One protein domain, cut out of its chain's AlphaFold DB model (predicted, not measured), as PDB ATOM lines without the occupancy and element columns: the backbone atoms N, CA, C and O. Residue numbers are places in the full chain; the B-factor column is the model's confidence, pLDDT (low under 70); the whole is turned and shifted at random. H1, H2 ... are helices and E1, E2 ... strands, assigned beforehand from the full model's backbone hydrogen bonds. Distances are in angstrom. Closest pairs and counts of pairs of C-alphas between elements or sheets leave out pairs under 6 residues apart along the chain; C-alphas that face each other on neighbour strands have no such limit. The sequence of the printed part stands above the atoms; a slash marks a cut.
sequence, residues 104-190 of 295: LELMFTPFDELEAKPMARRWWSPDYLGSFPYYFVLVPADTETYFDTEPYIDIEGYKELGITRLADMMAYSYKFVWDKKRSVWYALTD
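This is residues 104 to 190 of the 295 residues of an uncharacterized protein of Salmonella enterica subsp. enterica serovar Schwarzengrund (UniProt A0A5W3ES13). With little regular structure, a compact body mostly of loops holds two separate hairpins, E1 with E2 and E3 with E4; short helix H2 sits by the first, with H1 beside H2. Residues 155 to 156 pair parallel with E4. The 87 printed residues, 29 in named elements, run H1 E1 E2 H2 E3 E4, class mixed, both sheets antiparallel. Radius of gyration of the C-alphas is 11.8 A, spans 32 by 32 by 22 A.

E1, residues 116 to 120, and E2, 136 to 140, each measure 13.3 A. H2 is 166 to 171, 8.6 A; H1, 104 to 108, 6.6 A, begins at (-0.831, 25.277, 2.312). E3 is 176 to 179, 9.6 A; E4, 184 to 187, 10.0 A, ends at (-11.712, 22.071, 23.909).

Hairpin E1 and E2 is antiparallel; N 117 and O 139, 2.8 A, are within hydrogen-bond range. H2 touches H1, closest C-alphas Leu 166 and Met 107, 4.9 A. In hairpin E3 and E4, antiparallel, N 177 and O 186 are 2.9 A apart. Both helices have every O i to N i+4 pair within range.

The farthest C-alphas, Glu 105 and Lys 181, are 34.8 A apart. The printed part has no cut; links E1 to E2 and E2 to H2 are long. Residues 123 to 126 have pLDDT under 70.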
ATOM      1  N   LEU A 104      -0.131  24.181   1.642       92.50
ATOM      2  CA  LEU A 104      -0.831  25.277   2.312       92.50
ATOM      3  C   LEU A 104      -2.327  25.287   1.984       92.50
ATOM      4  O   LEU A 104      -3.133  25.602   2.853       92.50
ATOM      5  N   GLU A 105      -2.709  24.904   0.764       93.19
ATOM      6  CA  GLU A 105      -4.114  24.791   0.377       93.19
ATOM      7  C   GLU A 105      -4.890  23.857   1.315       93.19
ATOM      8  O   GLU A 105      -5.932  24.253   1.835       93.19
ATOM      9  N   LEU A 106      -4.338  22.685   1.653       92.88
ATOM     10  CA  LEU A 106      -4.951  21.756   2.609       92.88
ATOM     11  C   LEU A 106      -5.068  22.347   4.018       92.88
ATOM     12  O   LEU A 106      -6.012  22.028   4.738       92.88
ATOM     13  N   MET A 107      -4.150  23.228   4.425       94.56
ATOM     14  CA  MET A 107      -4.223  23.856   5.749       94.56
ATOM     15  C   MET A 107      -5.388  24.844   5.885       94.56
ATOM     16  O   MET A 107      -5.866  25.088   6.999       94.56
ATOM     17  N   PHE A 108      -5.814  25.431   4.763       95.94
ATOM     18  CA  PHE A 108      -6.857  26.453   4.713       95.94
ATOM     19  C   PHE A 108      -8.201  25.943   4.187       95.94
ATOM     20  O   PHE A 108      -9.203  26.637   4.378       95.94
ATOM     21  N   THR A 109      -8.248  24.753   3.586       95.88
ATOM     22  CA  THR A 109      -9.504  24.114   3.183       95.88
ATOM     23  C   THR A 109     -10.325  23.704   4.416       95.88
ATOM     24  O   THR A 109      -9.776  23.107   5.348       95.88
ATOM     25  N   PRO A 110     -11.633  24.023   4.458       96.50
ATOM     26  CA  PRO A 110     -12.512  23.579   5.531       96.50
ATOM     27  C   PRO A 110     -12.576  22.052   5.655       96.50
ATOM     28  O   PRO A 110     -12.647  21.345   4.655       96.50
ATOM     29  N   PHE A 111     -12.629  21.542   6.884       96.38
ATOM     30  CA  PHE A 111     -12.722  20.108   7.171       96.38
ATOM     31  C   PHE A 111     -13.941  19.448   6.513       96.38
ATOM     32  O   PHE A 111     -13.817  18.360   5.959       96.38
ATOM     33  N   ASP A 112     -15.088  20.136   6.507       95.75
ATOM     34  CA  ASP A 112     -16.322  19.626   5.901       95.75
ATOM     35  C   ASP A 112     -16.218  19.512   4.367       95.75
ATOM     36  O   ASP A 112     -16.797  18.600   3.788       95.75
ATOM     37  N   GLU A 113     -15.449  20.385   3.703       95.81
ATOM     38  CA  GLU A 113     -15.183  20.288   2.255       95.81
ATOM     39  C   GLU A 113     -14.278  19.096   1.924       95.81
ATOM     40  O   GLU A 113     -14.391  18.508   0.852       95.81
ATOM     41  N   LEU A 114     -13.394  18.727   2.853       94.88
ATOM     42  CA  LEU A 114     -12.514  17.565   2.731       94.88
ATOM     43  C   LEU A 114     -13.185  16.254   3.164       94.88
ATOM     44  O   LEU A 114     -12.540  15.212   3.086       94.88
ATOM     45  N   GLU A 115     -14.420  16.306   3.680       95.94
ATOM     46  CA  GLU A 115     -15.090  15.180   4.348       95.94
ATOM     47  C   GLU A 115     -14.199  14.519   5.423       95.94
ATOM     48  O   GLU A 115     -14.217  13.306   5.653       95.94
ATOM     49  N   ALA A 116     -13.389  15.342   6.095       95.88
ATOM     50  CA  ALA A 116     -12.326  14.904   6.987       95.88
ATOM     51  C   ALA A 116     -12.463  15.509   8.389       95.88
ATOM     52  O   ALA A 116     -13.158  16.499   8.607       95.88
ATOM     53  N   LYS A 117     -11.745  14.935   9.356       95.81
ATOM     54  CA  LYS A 117     -11.523  15.514  10.683       95.81
ATOM     55  C   LYS A 117     -10.028  15.561  11.019       95.81
ATOM     56  O   LYS A 117      -9.270  14.713  10.541       95.81
ATOM     57  N   PRO A 118      -9.585  16.527  11.841       95.38
ATOM     58  CA  PRO A 118      -8.217  16.563  12.330       95.38
ATOM     59  C   PRO A 118      -8.018  15.591  13.500       95.38
ATOM     60  O   PRO A 118      -8.813  15.558  14.435       95.38
ATOM     61  N   MET A 119      -6.902  14.869  13.491       94.19
ATOM     62  CA  MET A 119      -6.352  14.188  14.667       94.19
ATOM     63  C   MET A 119      -4.927  14.690  14.922       94.19
ATOM     64  O   MET A 119      -4.273  15.173  13.996       94.19
ATOM     65  N   ALA A 120      -4.431  14.583  16.158       91.06
ATOM     66  CA  ALA A 120      -3.131  15.140  16.544       91.06
ATOM     67  C   ALA A 120      -2.197  14.148  17.251       91.06
ATOM     68  O   ALA A 120      -2.614  13.349  18.088       91.06
ATOM     69  N   ARG A 121      -0.896  14.258  16.973       86.31
ATOM     70  CA  ARG A 121       0.180  13.596  17.720       86.31
ATOM     71  C   ARG A 121       0.436  14.308  19.042       86.31
ATOM     72  O   ARG A 121       0.384  15.529  19.132       86.31
ATOM     73  N   ARG A 122       0.827  13.541  20.062       73.81
ATOM     74  CA  ARG A 122       1.220  14.078  21.382       73.81
ATOM     75  C   ARG A 122       2.713  14.434  21.493       73.81
ATOM     76  O   ARG A 122       3.089  15.224  22.354       73.81
ATOM     77  N   TRP A 123       3.540  13.824  20.640       65.88
ATOM     78  CA  TRP A 123       5.011  13.798  20.604       65.88
ATOM     79  C   TRP A 123       5.759  14.716  21.607       65.88
ATOM     80  O   TRP A 123       6.209  14.228  22.642       65.88
ATOM     81  N   TRP A 124       5.869  16.029  21.352       57.25
ATOM     82  CA  TRP A 124       6.825  16.924  22.048       57.25
ATOM     83  C   TRP A 124       6.237  17.937  23.038       57.25
ATOM     84  O   TRP A 124       6.990  18.652  23.698       57.25
ATOM     85  N   SER A 125       4.915  18.044  23.156       62.19
ATOM     86  CA  SER A 125       4.294  18.969  24.109       62.19
ATOM     87  C   SER A 125       2.984  18.374  24.605       62.19
ATOM     88  O   SER A 125       1.979  18.446  23.906       62.19
ATOM     89  N   PRO A 126       2.951  17.792  25.815       67.12
ATOM     90  CA  PRO A 126       1.688  17.354  26.405       67.12
ATOM     91  C   PRO A 126       0.796  18.546  26.778       67.12
ATOM     92  O   PRO A 126      -0.377  18.364  27.088       67.12
ATOM     93  N   ASP A 127       1.359  19.757  26.780       77.62
ATOM     94  CA  ASP A 127       0.672  20.954  27.220       77.62
ATOM     95  C   ASP A 127      -0.193  21.573  26.130       77.62
ATOM     96  O   ASP A 127      -1.237  22.111  26.473       77.62
ATOM     97  N   TYR A 128       0.203  21.501  24.857       87.00
ATOM     98  CA  TYR A 128      -0.480  22.126  23.718       87.00
ATOM     99  C   TYR A 128      -0.556  21.146  22.548       87.00
ATOM    100  O   TYR A 128       0.407  20.420  22.321       87.00
ATOM    101  N   LEU A 129      -1.623  21.212  21.740       87.12
ATOM    102  CA  LEU A 129      -1.671  20.506  20.446       87.12
ATOM    103  C   LEU A 129      -0.493  20.898  19.533       87.12
ATOM    104  O   LEU A 129       0.005  20.085  18.760       87.12
ATOM    105  N   GLY A 130      -0.019  22.141  19.663       84.81
ATOM    106  CA  GLY A 130       1.118  22.676  18.927       84.81
ATOM    107  C   GLY A 130       0.726  23.537  17.734       84.81
ATOM    108  O   GLY A 130      -0.428  23.589  17.313       84.81
ATOM    109  N   SER A 131       1.724  24.222  17.185       85.69
ATOM    110  CA  SER A 131       1.573  25.140  16.051       85.69
ATOM    111  C   SER A 131       2.250  24.626  14.777       85.69
ATOM    112  O   SER A 131       2.579  25.425  13.902       85.69
ATOM    113  N   PHE A 132       2.519  23.318  14.694       86.88
ATOM    114  CA  PHE A 132       3.192  22.706  13.548       86.88
ATOM    115  C   PHE A 132       2.263  21.754  12.798       86.88
ATOM    116  O   PHE A 132       1.621  20.914  13.430       86.88
ATOM    117  N   PRO A 133       2.235  21.826  11.459       86.50
ATOM    118  CA  PRO A 133       1.300  21.051  10.651       86.50
ATOM    119  C   PRO A 133       1.548  19.541  10.742       86.50
ATOM    120  O   PRO A 133       0.594  18.779  10.761       86.50
ATOM    121  N   TYR A 134       2.799  19.096  10.889       84.25
ATOM    122  CA  TYR A 134       3.163  17.672  10.980       84.25
ATOM    123  C   TYR A 134       2.787  16.989  12.310       84.25
ATOM    124  O   TYR A 134       3.051  15.797  12.493       84.25
ATOM    125  N   TYR A 135       2.193  17.722  13.257       86.50
ATOM    126  CA  TYR A 135       1.510  17.100  14.393       86.50
ATOM    127  C   TYR A 135       0.078  16.722  14.087       86.50
ATOM    128  O   TYR A 135      -0.506  15.988  14.872       86.50
ATOM    129  N   PHE A 136      -0.477  17.181  12.977       90.31
ATOM    130  CA  PHE A 136      -1.854  16.919  12.623       90.31
ATOM    131  C   PHE A 136      -1.926  16.024  11.400       90.31
ATOM    132  O   PHE A 136      -1.066  16.051  10.522       90.31
ATOM    133  N   VAL A 137      -2.998  15.253  11.343       92.00
ATOM    134  CA  VAL A 137      -3.401  14.502  10.162       92.00
ATOM    135  C   VAL A 137      -4.880  14.751   9.926       92.00
ATOM    136  O   VAL A 137      -5.648  14.902  10.878       92.00
ATOM    137  N   LEU A 138      -5.268  14.820   8.658       93.81
ATOM    138  CA  LEU A 138      -6.665  14.850   8.254       93.81
ATOM    139  C   LEU A 138      -7.058  13.434   7.846       93.81
ATOM    140  O   LEU A 138      -6.429  12.843   6.970       93.81
ATOM    141  N   VAL A 139      -8.064  12.889   8.516       94.62
ATOM    142  CA  VAL A 139      -8.578  11.532   8.291       94.62
ATOM    143  C   VAL A 139     -10.055  11.598   7.922       94.62
ATOM    144  O   VAL A 139     -10.704  12.574   8.301       94.62
ATOM    145  N   PRO A 140     -10.616  10.590   7.230       95.81
ATOM    146  CA  PRO A 140     -12.057  10.502   7.004       95.81
ATOM    147  C   PRO A 140     -12.853  10.716   8.298       95.81
ATOM    148  O   PRO A 140     -12.429  10.273   9.370       95.81
ATOM    149  N   ALA A 141     -13.987  11.413   8.215       92.12
ATOM    150  CA  ALA A 141     -14.743  11.846   9.393       92.12
ATOM    151  C   ALA A 141     -15.186  10.698  10.329       92.12
ATOM    152  O   ALA A 141     -15.327  10.912  11.533       92.12
ATOM    153  N   ASP A 142     -15.366   9.491   9.792       92.38
ATOM    154  CA  ASP A 142     -15.737   8.259  10.501       92.38
ATOM    155  C   ASP A 142     -14.543   7.508  11.123       92.38
ATOM    156  O   ASP A 142     -14.724   6.481  11.774       92.38
ATOM    157  N   THR A 143     -13.318   8.018  10.971       93.69
ATOM    158  CA  THR A 143     -12.109   7.376  11.501       93.69
ATOM    159  C   THR A 143     -12.085   7.416  13.031       93.69
ATOM    160  O   THR A 143     -11.925   8.476  13.636       93.69
ATOM    161  N   GLU A 144     -12.176   6.256  13.680       89.94
ATOM    162  CA  GLU A 144     -12.059   6.151  15.144       89.94
ATOM    163  C   GLU A 144     -10.599   6.155  15.613       89.94
ATOM    164  O   GLU A 144     -10.252   6.788  16.609       89.94
ATOM    165  N   THR A 145      -9.724   5.467  14.879       89.31
ATOM    166  CA  THR A 145      -8.305   5.332  15.218       89.31
ATOM    167  C   THR A 145      -7.443   5.517  13.986       89.31
ATOM    168  O   THR A 145      -7.732   4.939  12.939       89.31
ATOM    169  N   TYR A 146      -6.340   6.244  14.133       91.00
ATOM    170  CA  TYR A 146      -5.351   6.398  13.079       91.00
ATOM    171  C   TYR A 146      -3.939   6.204  13.630       91.00
ATOM    172  O   TYR A 146      -3.595   6.706  14.703       91.00
ATOM    173  N   PHE A 147      -3.124   5.459  12.887       90.00
ATOM    174  CA  PHE A 147      -1.751   5.127  13.243       90.00
ATOM    175  C   PHE A 147      -0.894   5.122  11.977       90.00
ATOM    176  O   PHE A 147      -1.270   4.485  10.994       90.00
ATOM    177  N   ASP A 148       0.263   5.782  12.016       82.38
ATOM    178  CA  ASP A 148       1.291   5.646  10.977       82.38
ATOM    179  C   ASP A 148       2.591   5.045  11.547       82.38
ATOM    180  O   ASP A 148       2.871   3.862  11.368       82.38
ATOM    181  N   THR A 149       3.354   5.834  12.292       80.88
ATOM    182  CA  THR A 149       4.470   5.483  13.165       80.88
ATOM    183  C   THR A 149       4.061   5.572  14.634       80.88
ATOM    184  O   THR A 149       4.628   4.870  15.469       80.88
ATOM    185  N   GLU A 150       3.070   6.411  14.951       78.44
ATOM    186  CA  GLU A 150       2.532   6.631  16.293       78.44
ATOM    187  C   GLU A 150       1.009   6.862  16.243       78.44
ATOM    188  O   GLU A 150       0.482   7.248  15.193       78.44
ATOM    189  N   PRO A 151       0.278   6.639  17.355       86.56
ATOM    190  CA  PRO A 151      -1.153   6.898  17.388       86.56
ATOM    191  C   PRO A 151      -1.429   8.400  17.297       86.56
ATOM    192  O   PRO A 151      -0.902   9.201  18.076       86.56
ATOM    193  N   TYR A 152      -2.310   8.767  16.374       90.44
ATOM    194  CA  TYR A 152      -2.931  10.080  16.374       90.44
ATOM    195  C   TYR A 152      -4.166  10.046  17.255       90.44
ATOM    196  O   TYR A 152      -4.904   9.062  17.292       90.44
ATOM    197  N   ILE A 153      -4.363  11.134  17.982       91.94
ATOM    198  CA  ILE A 153      -5.385  11.233  19.003       91.94
ATOM    199  C   ILE A 153      -6.507  12.150  18.538       91.94
ATOM    200  O   ILE A 153      -6.253  13.186  17.920       91.94
ATOM    201  N   ASP A 154      -7.737  11.756  18.854       93.94
ATOM    202  CA  ASP A 154      -8.927  12.519  18.511       93.94
ATOM    203  C   ASP A 154      -8.973  13.868  19.245       93.94
ATOM    204  O   ASP A 154      -8.360  14.061  20.308       93.94
ATOM    205  N   ILE A 155      -9.699  14.807  18.640       95.25
ATOM    206  CA  ILE A 155      -9.872  16.171  19.138       95.25
ATOM    207  C   ILE A 155     -11.373  16.442  19.265       95.25
ATOM    208  O   ILE A 155     -12.096  16.507  18.276       95.25
ATOM    209  N   GLU A 156     -11.840  16.644  20.489       95.69
ATOM    210  CA  GLU A 156     -13.220  16.978  20.828       95.69
ATOM    211  C   GLU A 156     -13.394  18.497  20.975       95.69
ATOM    212  O   GLU A 156     -12.503  19.202  21.461       95.69
ATOM    213  N   GLY A 157     -14.570  19.017  20.619       95.81
ATOM    214  CA  GLY A 157     -14.953  20.391  20.956       95.81
ATOM    215  C   GLY A 157     -14.473  21.481  19.983       95.81
ATOM    216  O   GLY A 157     -14.739  22.663  20.195       95.81
ATOM    217  N   TYR A 158     -13.722  21.134  18.928       96.31
ATOM    218  CA  TYR A 158     -13.170  22.139  18.008       96.31
ATOM    219  C   TYR A 158     -14.242  22.805  17.133       96.31
ATOM    220  O   TYR A 158     -14.100  23.977  16.782       96.31
ATOM    221  N   LYS A 159     -15.330  22.090  16.813       95.06
ATOM    222  CA  LYS A 159     -16.448  22.634  16.028       95.06
ATOM    223  C   LYS A 159     -17.207  23.692  16.826       95.06
ATOM    224  O   LYS A 159     -17.565  24.733  16.286       95.06
ATOM    225  N   GLU A 160     -17.373  23.464  18.122       94.88
ATOM    226  CA  GLU A 160     -17.996  24.367  19.090       94.88
ATOM    227  C   GLU A 160     -17.181  25.655  19.267       94.88
ATOM    228  O   GLU A 160     -17.748  26.721  19.493       94.88
ATOM    229  N   LEU A 161     -15.857  25.578  19.090       94.25
ATOM    230  CA  LEU A 161     -14.972  26.745  19.029       94.25
ATOM    231  C   LEU A 161     -14.995  27.470  17.669       94.25
ATOM    232  O   LEU A 161     -14.286  28.463  17.504       94.25
ATOM    233  N   GLY A 162     -15.768  26.984  16.693       95.44
ATOM    234  CA  GLY A 162     -15.818  27.532  15.336       95.44
ATOM    235  C   GLY A 162     -14.550  27.275  14.516       95.44
ATOM    236  O   GLY A 162     -14.299  27.979  13.539       95.44
ATOM    237  N   ILE A 163     -13.729  26.296  14.907       96.81
ATOM    238  CA  ILE A 163     -12.497  25.945  14.197       96.81
ATOM    239  C   ILE A 163     -12.857  24.998  13.057       96.81
ATOM    240  O   ILE A 163     -13.251  23.857  13.284       96.81
ATOM    241  N   THR A 164     -12.702  25.462  11.820       96.56
ATOM    242  CA  THR A 164     -13.114  24.699  10.630       96.56
ATOM    243  C   THR A 164     -11.957  24.272   9.741       96.56
ATOM    244  O   THR A 164     -12.194  23.574   8.764       96.56
ATOM    245  N   ARG A 165     -10.723  24.700  10.025       95.81
ATOM    246  CA  ARG A 165      -9.544  24.422   9.192       95.81
ATOM    247  C   ARG A 165      -8.302  24.195  10.047       95.81
ATOM    248  O   ARG A 165      -8.228  24.640  11.196       95.81
ATOM    249  N   LEU A 166      -7.294  23.545   9.471       95.44
ATOM    250  CA  LEU A 166      -6.082  23.160  10.194       95.44
ATOM    251  C   LEU A 166      -5.254  24.371  10.659       95.44
ATOM    252  O   LEU A 166      -4.710  24.358  11.763       95.44
ATOM    253  N   ALA A 167      -5.195  25.443   9.863       95.31
ATOM    254  CA  ALA A 167      -4.503  26.676  10.244       95.31
ATOM    255  C   ALA A 167      -5.050  27.289  11.548       95.31
ATOM    256  O   ALA A 167      -4.273  27.729  12.398       95.31
ATOM    257  N   ASP A 168      -6.372  27.256  11.738       95.94
ATOM    258  CA  ASP A 168      -7.027  27.754  12.953       95.94
ATOM    259  C   ASP A 168      -6.804  26.805  14.136       95.94
ATOM    260  O   ASP A 168      -6.599  27.262  15.258       95.94
ATOM    261  N   MET A 169      -6.746  25.492  13.894       94.62
ATOM    262  CA  MET A 169      -6.382  24.511  14.924       94.62
ATOM    263  C   MET A 169      -4.975  24.771  15.482       94.62
ATOM    264  O   MET A 169      -4.775  24.776  16.696       94.62
ATOM    265  N   MET A 170      -4.001  25.043  14.607       93.19
ATOM    266  CA  MET A 170      -2.638  25.401  15.015       93.19
ATOM    267  C   MET A 170      -2.602  26.725  15.786       93.19
ATOM    268  O   MET A 170      -1.947  26.822  16.829       93.19
ATOM    269  N   ALA A 171      -3.321  27.737  15.285       94.56
ATOM    270  CA  ALA A 171      -3.422  29.055  15.907       94.56
ATOM    271  C   ALA A 171      -4.027  28.970  17.316       94.56
ATOM    272  O   ALA A 171      -3.476  29.509  18.267       94.56
ATOM    273  N   TYR A 172      -5.114  28.222  17.478       95.19
ATOM    274  CA  TYR A 172      -5.858  28.123  18.731       95.19
ATOM    275  C   TYR A 172      -5.559  26.848  19.521       95.19
ATOM    276  O   TYR A 172      -6.336  26.457  20.388       95.19
ATOM    277  N   SER A 173      -4.408  26.215  19.294       93.19
ATOM    278  CA  SER A 173      -3.985  24.995  20.001       93.19
ATOM    279  C   SER A 173      -3.913  25.152  21.528       93.19
ATOM    280  O   SER A 173      -4.033  24.177  22.273       93.19
ATOM    281  N   TYR A 174      -3.775  26.384  22.025       92.88
ATOM    282  CA  TYR A 174      -3.872  26.726  23.446       92.88
ATOM    283  C   TYR A 174      -5.290  26.640  24.018       92.88
ATOM    284  O   TYR A 174      -5.439  26.715  25.231       92.88
ATOM    285  N   LYS A 175      -6.320  26.426  23.203       95.31
ATOM    286  CA  LYS A 175      -7.687  26.163  23.669       95.31
ATOM    287  C   LYS A 175      -7.975  24.678  23.876       95.31
ATOM    288  O   LYS A 175      -9.091  24.341  24.226       95.31
ATOM    289  N   PHE A 176      -6.999  23.792  23.692       94.12
ATOM    290  CA  PHE A 176      -7.192  22.351  23.858       94.12
ATOM    291  C   PHE A 176      -6.337  21.799  24.986       94.12
ATOM    292  O   PHE A 176      -5.181  22.197  25.144       94.12
ATOM    293  N   VAL A 177      -6.895  20.869  25.758       91.88
ATOM    294  CA  VAL A 177      -6.214  20.202  26.871       91.88
ATOM    295  C   VAL A 177      -6.237  18.698  26.688       91.88
ATOM    296  O   VAL A 177      -7.204  18.118  26.201       91.88
ATOM    297  N   TRP A 178      -5.140  18.070  27.095       90.00
ATOM    298  CA  TRP A 178      -4.991  16.630  27.090       90.00
ATOM    299  C   TRP A 178      -5.738  15.984  28.262       90.00
ATOM    300  O   TRP A 178      -5.385  16.199  29.425       90.00
ATOM    301  N   ASP A 179      -6.718  15.129  27.972       90.56
ATOM    302  CA  ASP A 179      -7.284  14.207  28.952       90.56
ATOM    303  C   ASP A 179      -6.537  12.871  28.904       90.56
ATOM    304  O   ASP A 179      -6.763  12.018  28.045       90.56
ATOM    305  N   LYS A 180      -5.653  12.662  29.883       86.56
ATOM    306  CA  LYS A 180      -4.861  11.431  29.995       86.56
ATOM    307  C   LYS A 180      -5.708  10.176  30.214       86.56
ATOM    308  O   LYS A 180      -5.264   9.102  29.823       86.56
ATOM    309  N   LYS A 181      -6.860  10.276  30.881       88.94
ATOM    310  CA  LYS A 181      -7.688   9.103  31.201       88.94
ATOM    311  C   LYS A 181      -8.458   8.639  29.974       88.94
ATOM    312  O   LYS A 181      -8.506   7.444  29.716       88.94
ATOM    313  N   ARG A 182      -9.030   9.588  29.232       91.00
ATOM    314  CA  ARG A 182      -9.789   9.309  28.004       91.00
ATOM    315  C   ARG A 182      -8.903   9.159  26.772       91.00
ATOM    316  O   ARG A 182      -9.351   8.618  25.774       91.00
ATOM    317  N   SER A 183      -7.644   9.585  26.864       88.50
ATOM    318  CA  SER A 183      -6.725   9.680  25.731       88.50
ATOM    319  C   SER A 183      -7.313  10.517  24.596       88.50
ATOM    320  O   SER A 183      -7.367  10.059  23.463       88.50
ATOM    321  N   VAL A 184      -7.766  11.732  24.917       92.06
ATOM    322  CA  VAL A 184      -8.375  12.662  23.955       92.06
ATOM    323  C   VAL A 184      -7.928  14.095  24.223       92.06
ATOM    324  O   VAL A 184      -7.673  14.470  25.372       92.06
ATOM    325  N   TRP A 185      -7.829  14.909  23.175       93.44
ATOM    326  CA  TRP A 185      -7.747  16.359  23.326       93.44
ATOM    327  C   TRP A 185      -9.153  16.933  23.375       93.44
ATOM    328  O   TRP A 185      -9.953  16.624  22.504       93.44
ATOM    329  N   TYR A 186      -9.465  17.782  24.347       94.94
ATOM    330  CA  TYR A 186     -10.779  18.419  24.427       94.94
ATOM    331  C   TYR A 186     -10.652  19.937  24.479       94.94
ATOM    332  O   TYR A 186      -9.688  20.477  25.035       94.94
ATOM    333  N   ALA A 187     -11.621  20.622  23.881       96.31
ATOM    334  CA  ALA A 187     -11.712  22.071  23.909       96.31
ATOM    335  C   ALA A 187     -12.010  22.599  25.321       96.31
ATOM    336  O   ALA A 187     -12.911  22.126  26.016       96.31
ATOM    337  N   LEU A 188     -11.272  23.630  25.713       94.56
ATOM    338  CA  LEU A 188     -11.574  24.497  26.838       94.56
ATOM    339  C   LEU A 188     -12.492  25.626  26.385       94.56
ATOM    340  O   LEU A 188     -12.262  26.251  25.348       94.56
ATOM    341  N   THR A 189     -13.476  25.931  27.222       92.94
ATOM    342  CA  THR A 189     -14.378  27.080  27.067       92.94
ATOM    343  C   THR A 189     -14.295  28.056  28.240       92.94
ATOM    344  O   THR A 189     -14.914  29.113  28.196       92.94
ATOM    345  N   ASP A 190     -13.533  27.720  29.283       94.75
ATOM    346  CA  ASP A 190     -13.293  28.589  30.430       94.75
ATOM    347  C   ASP A 190     -12.230  29.646  30.080       94.75
ATOM    348  O   ASP A 190     -11.059  29.322  29.855       94.75
TER     349      ASP A 190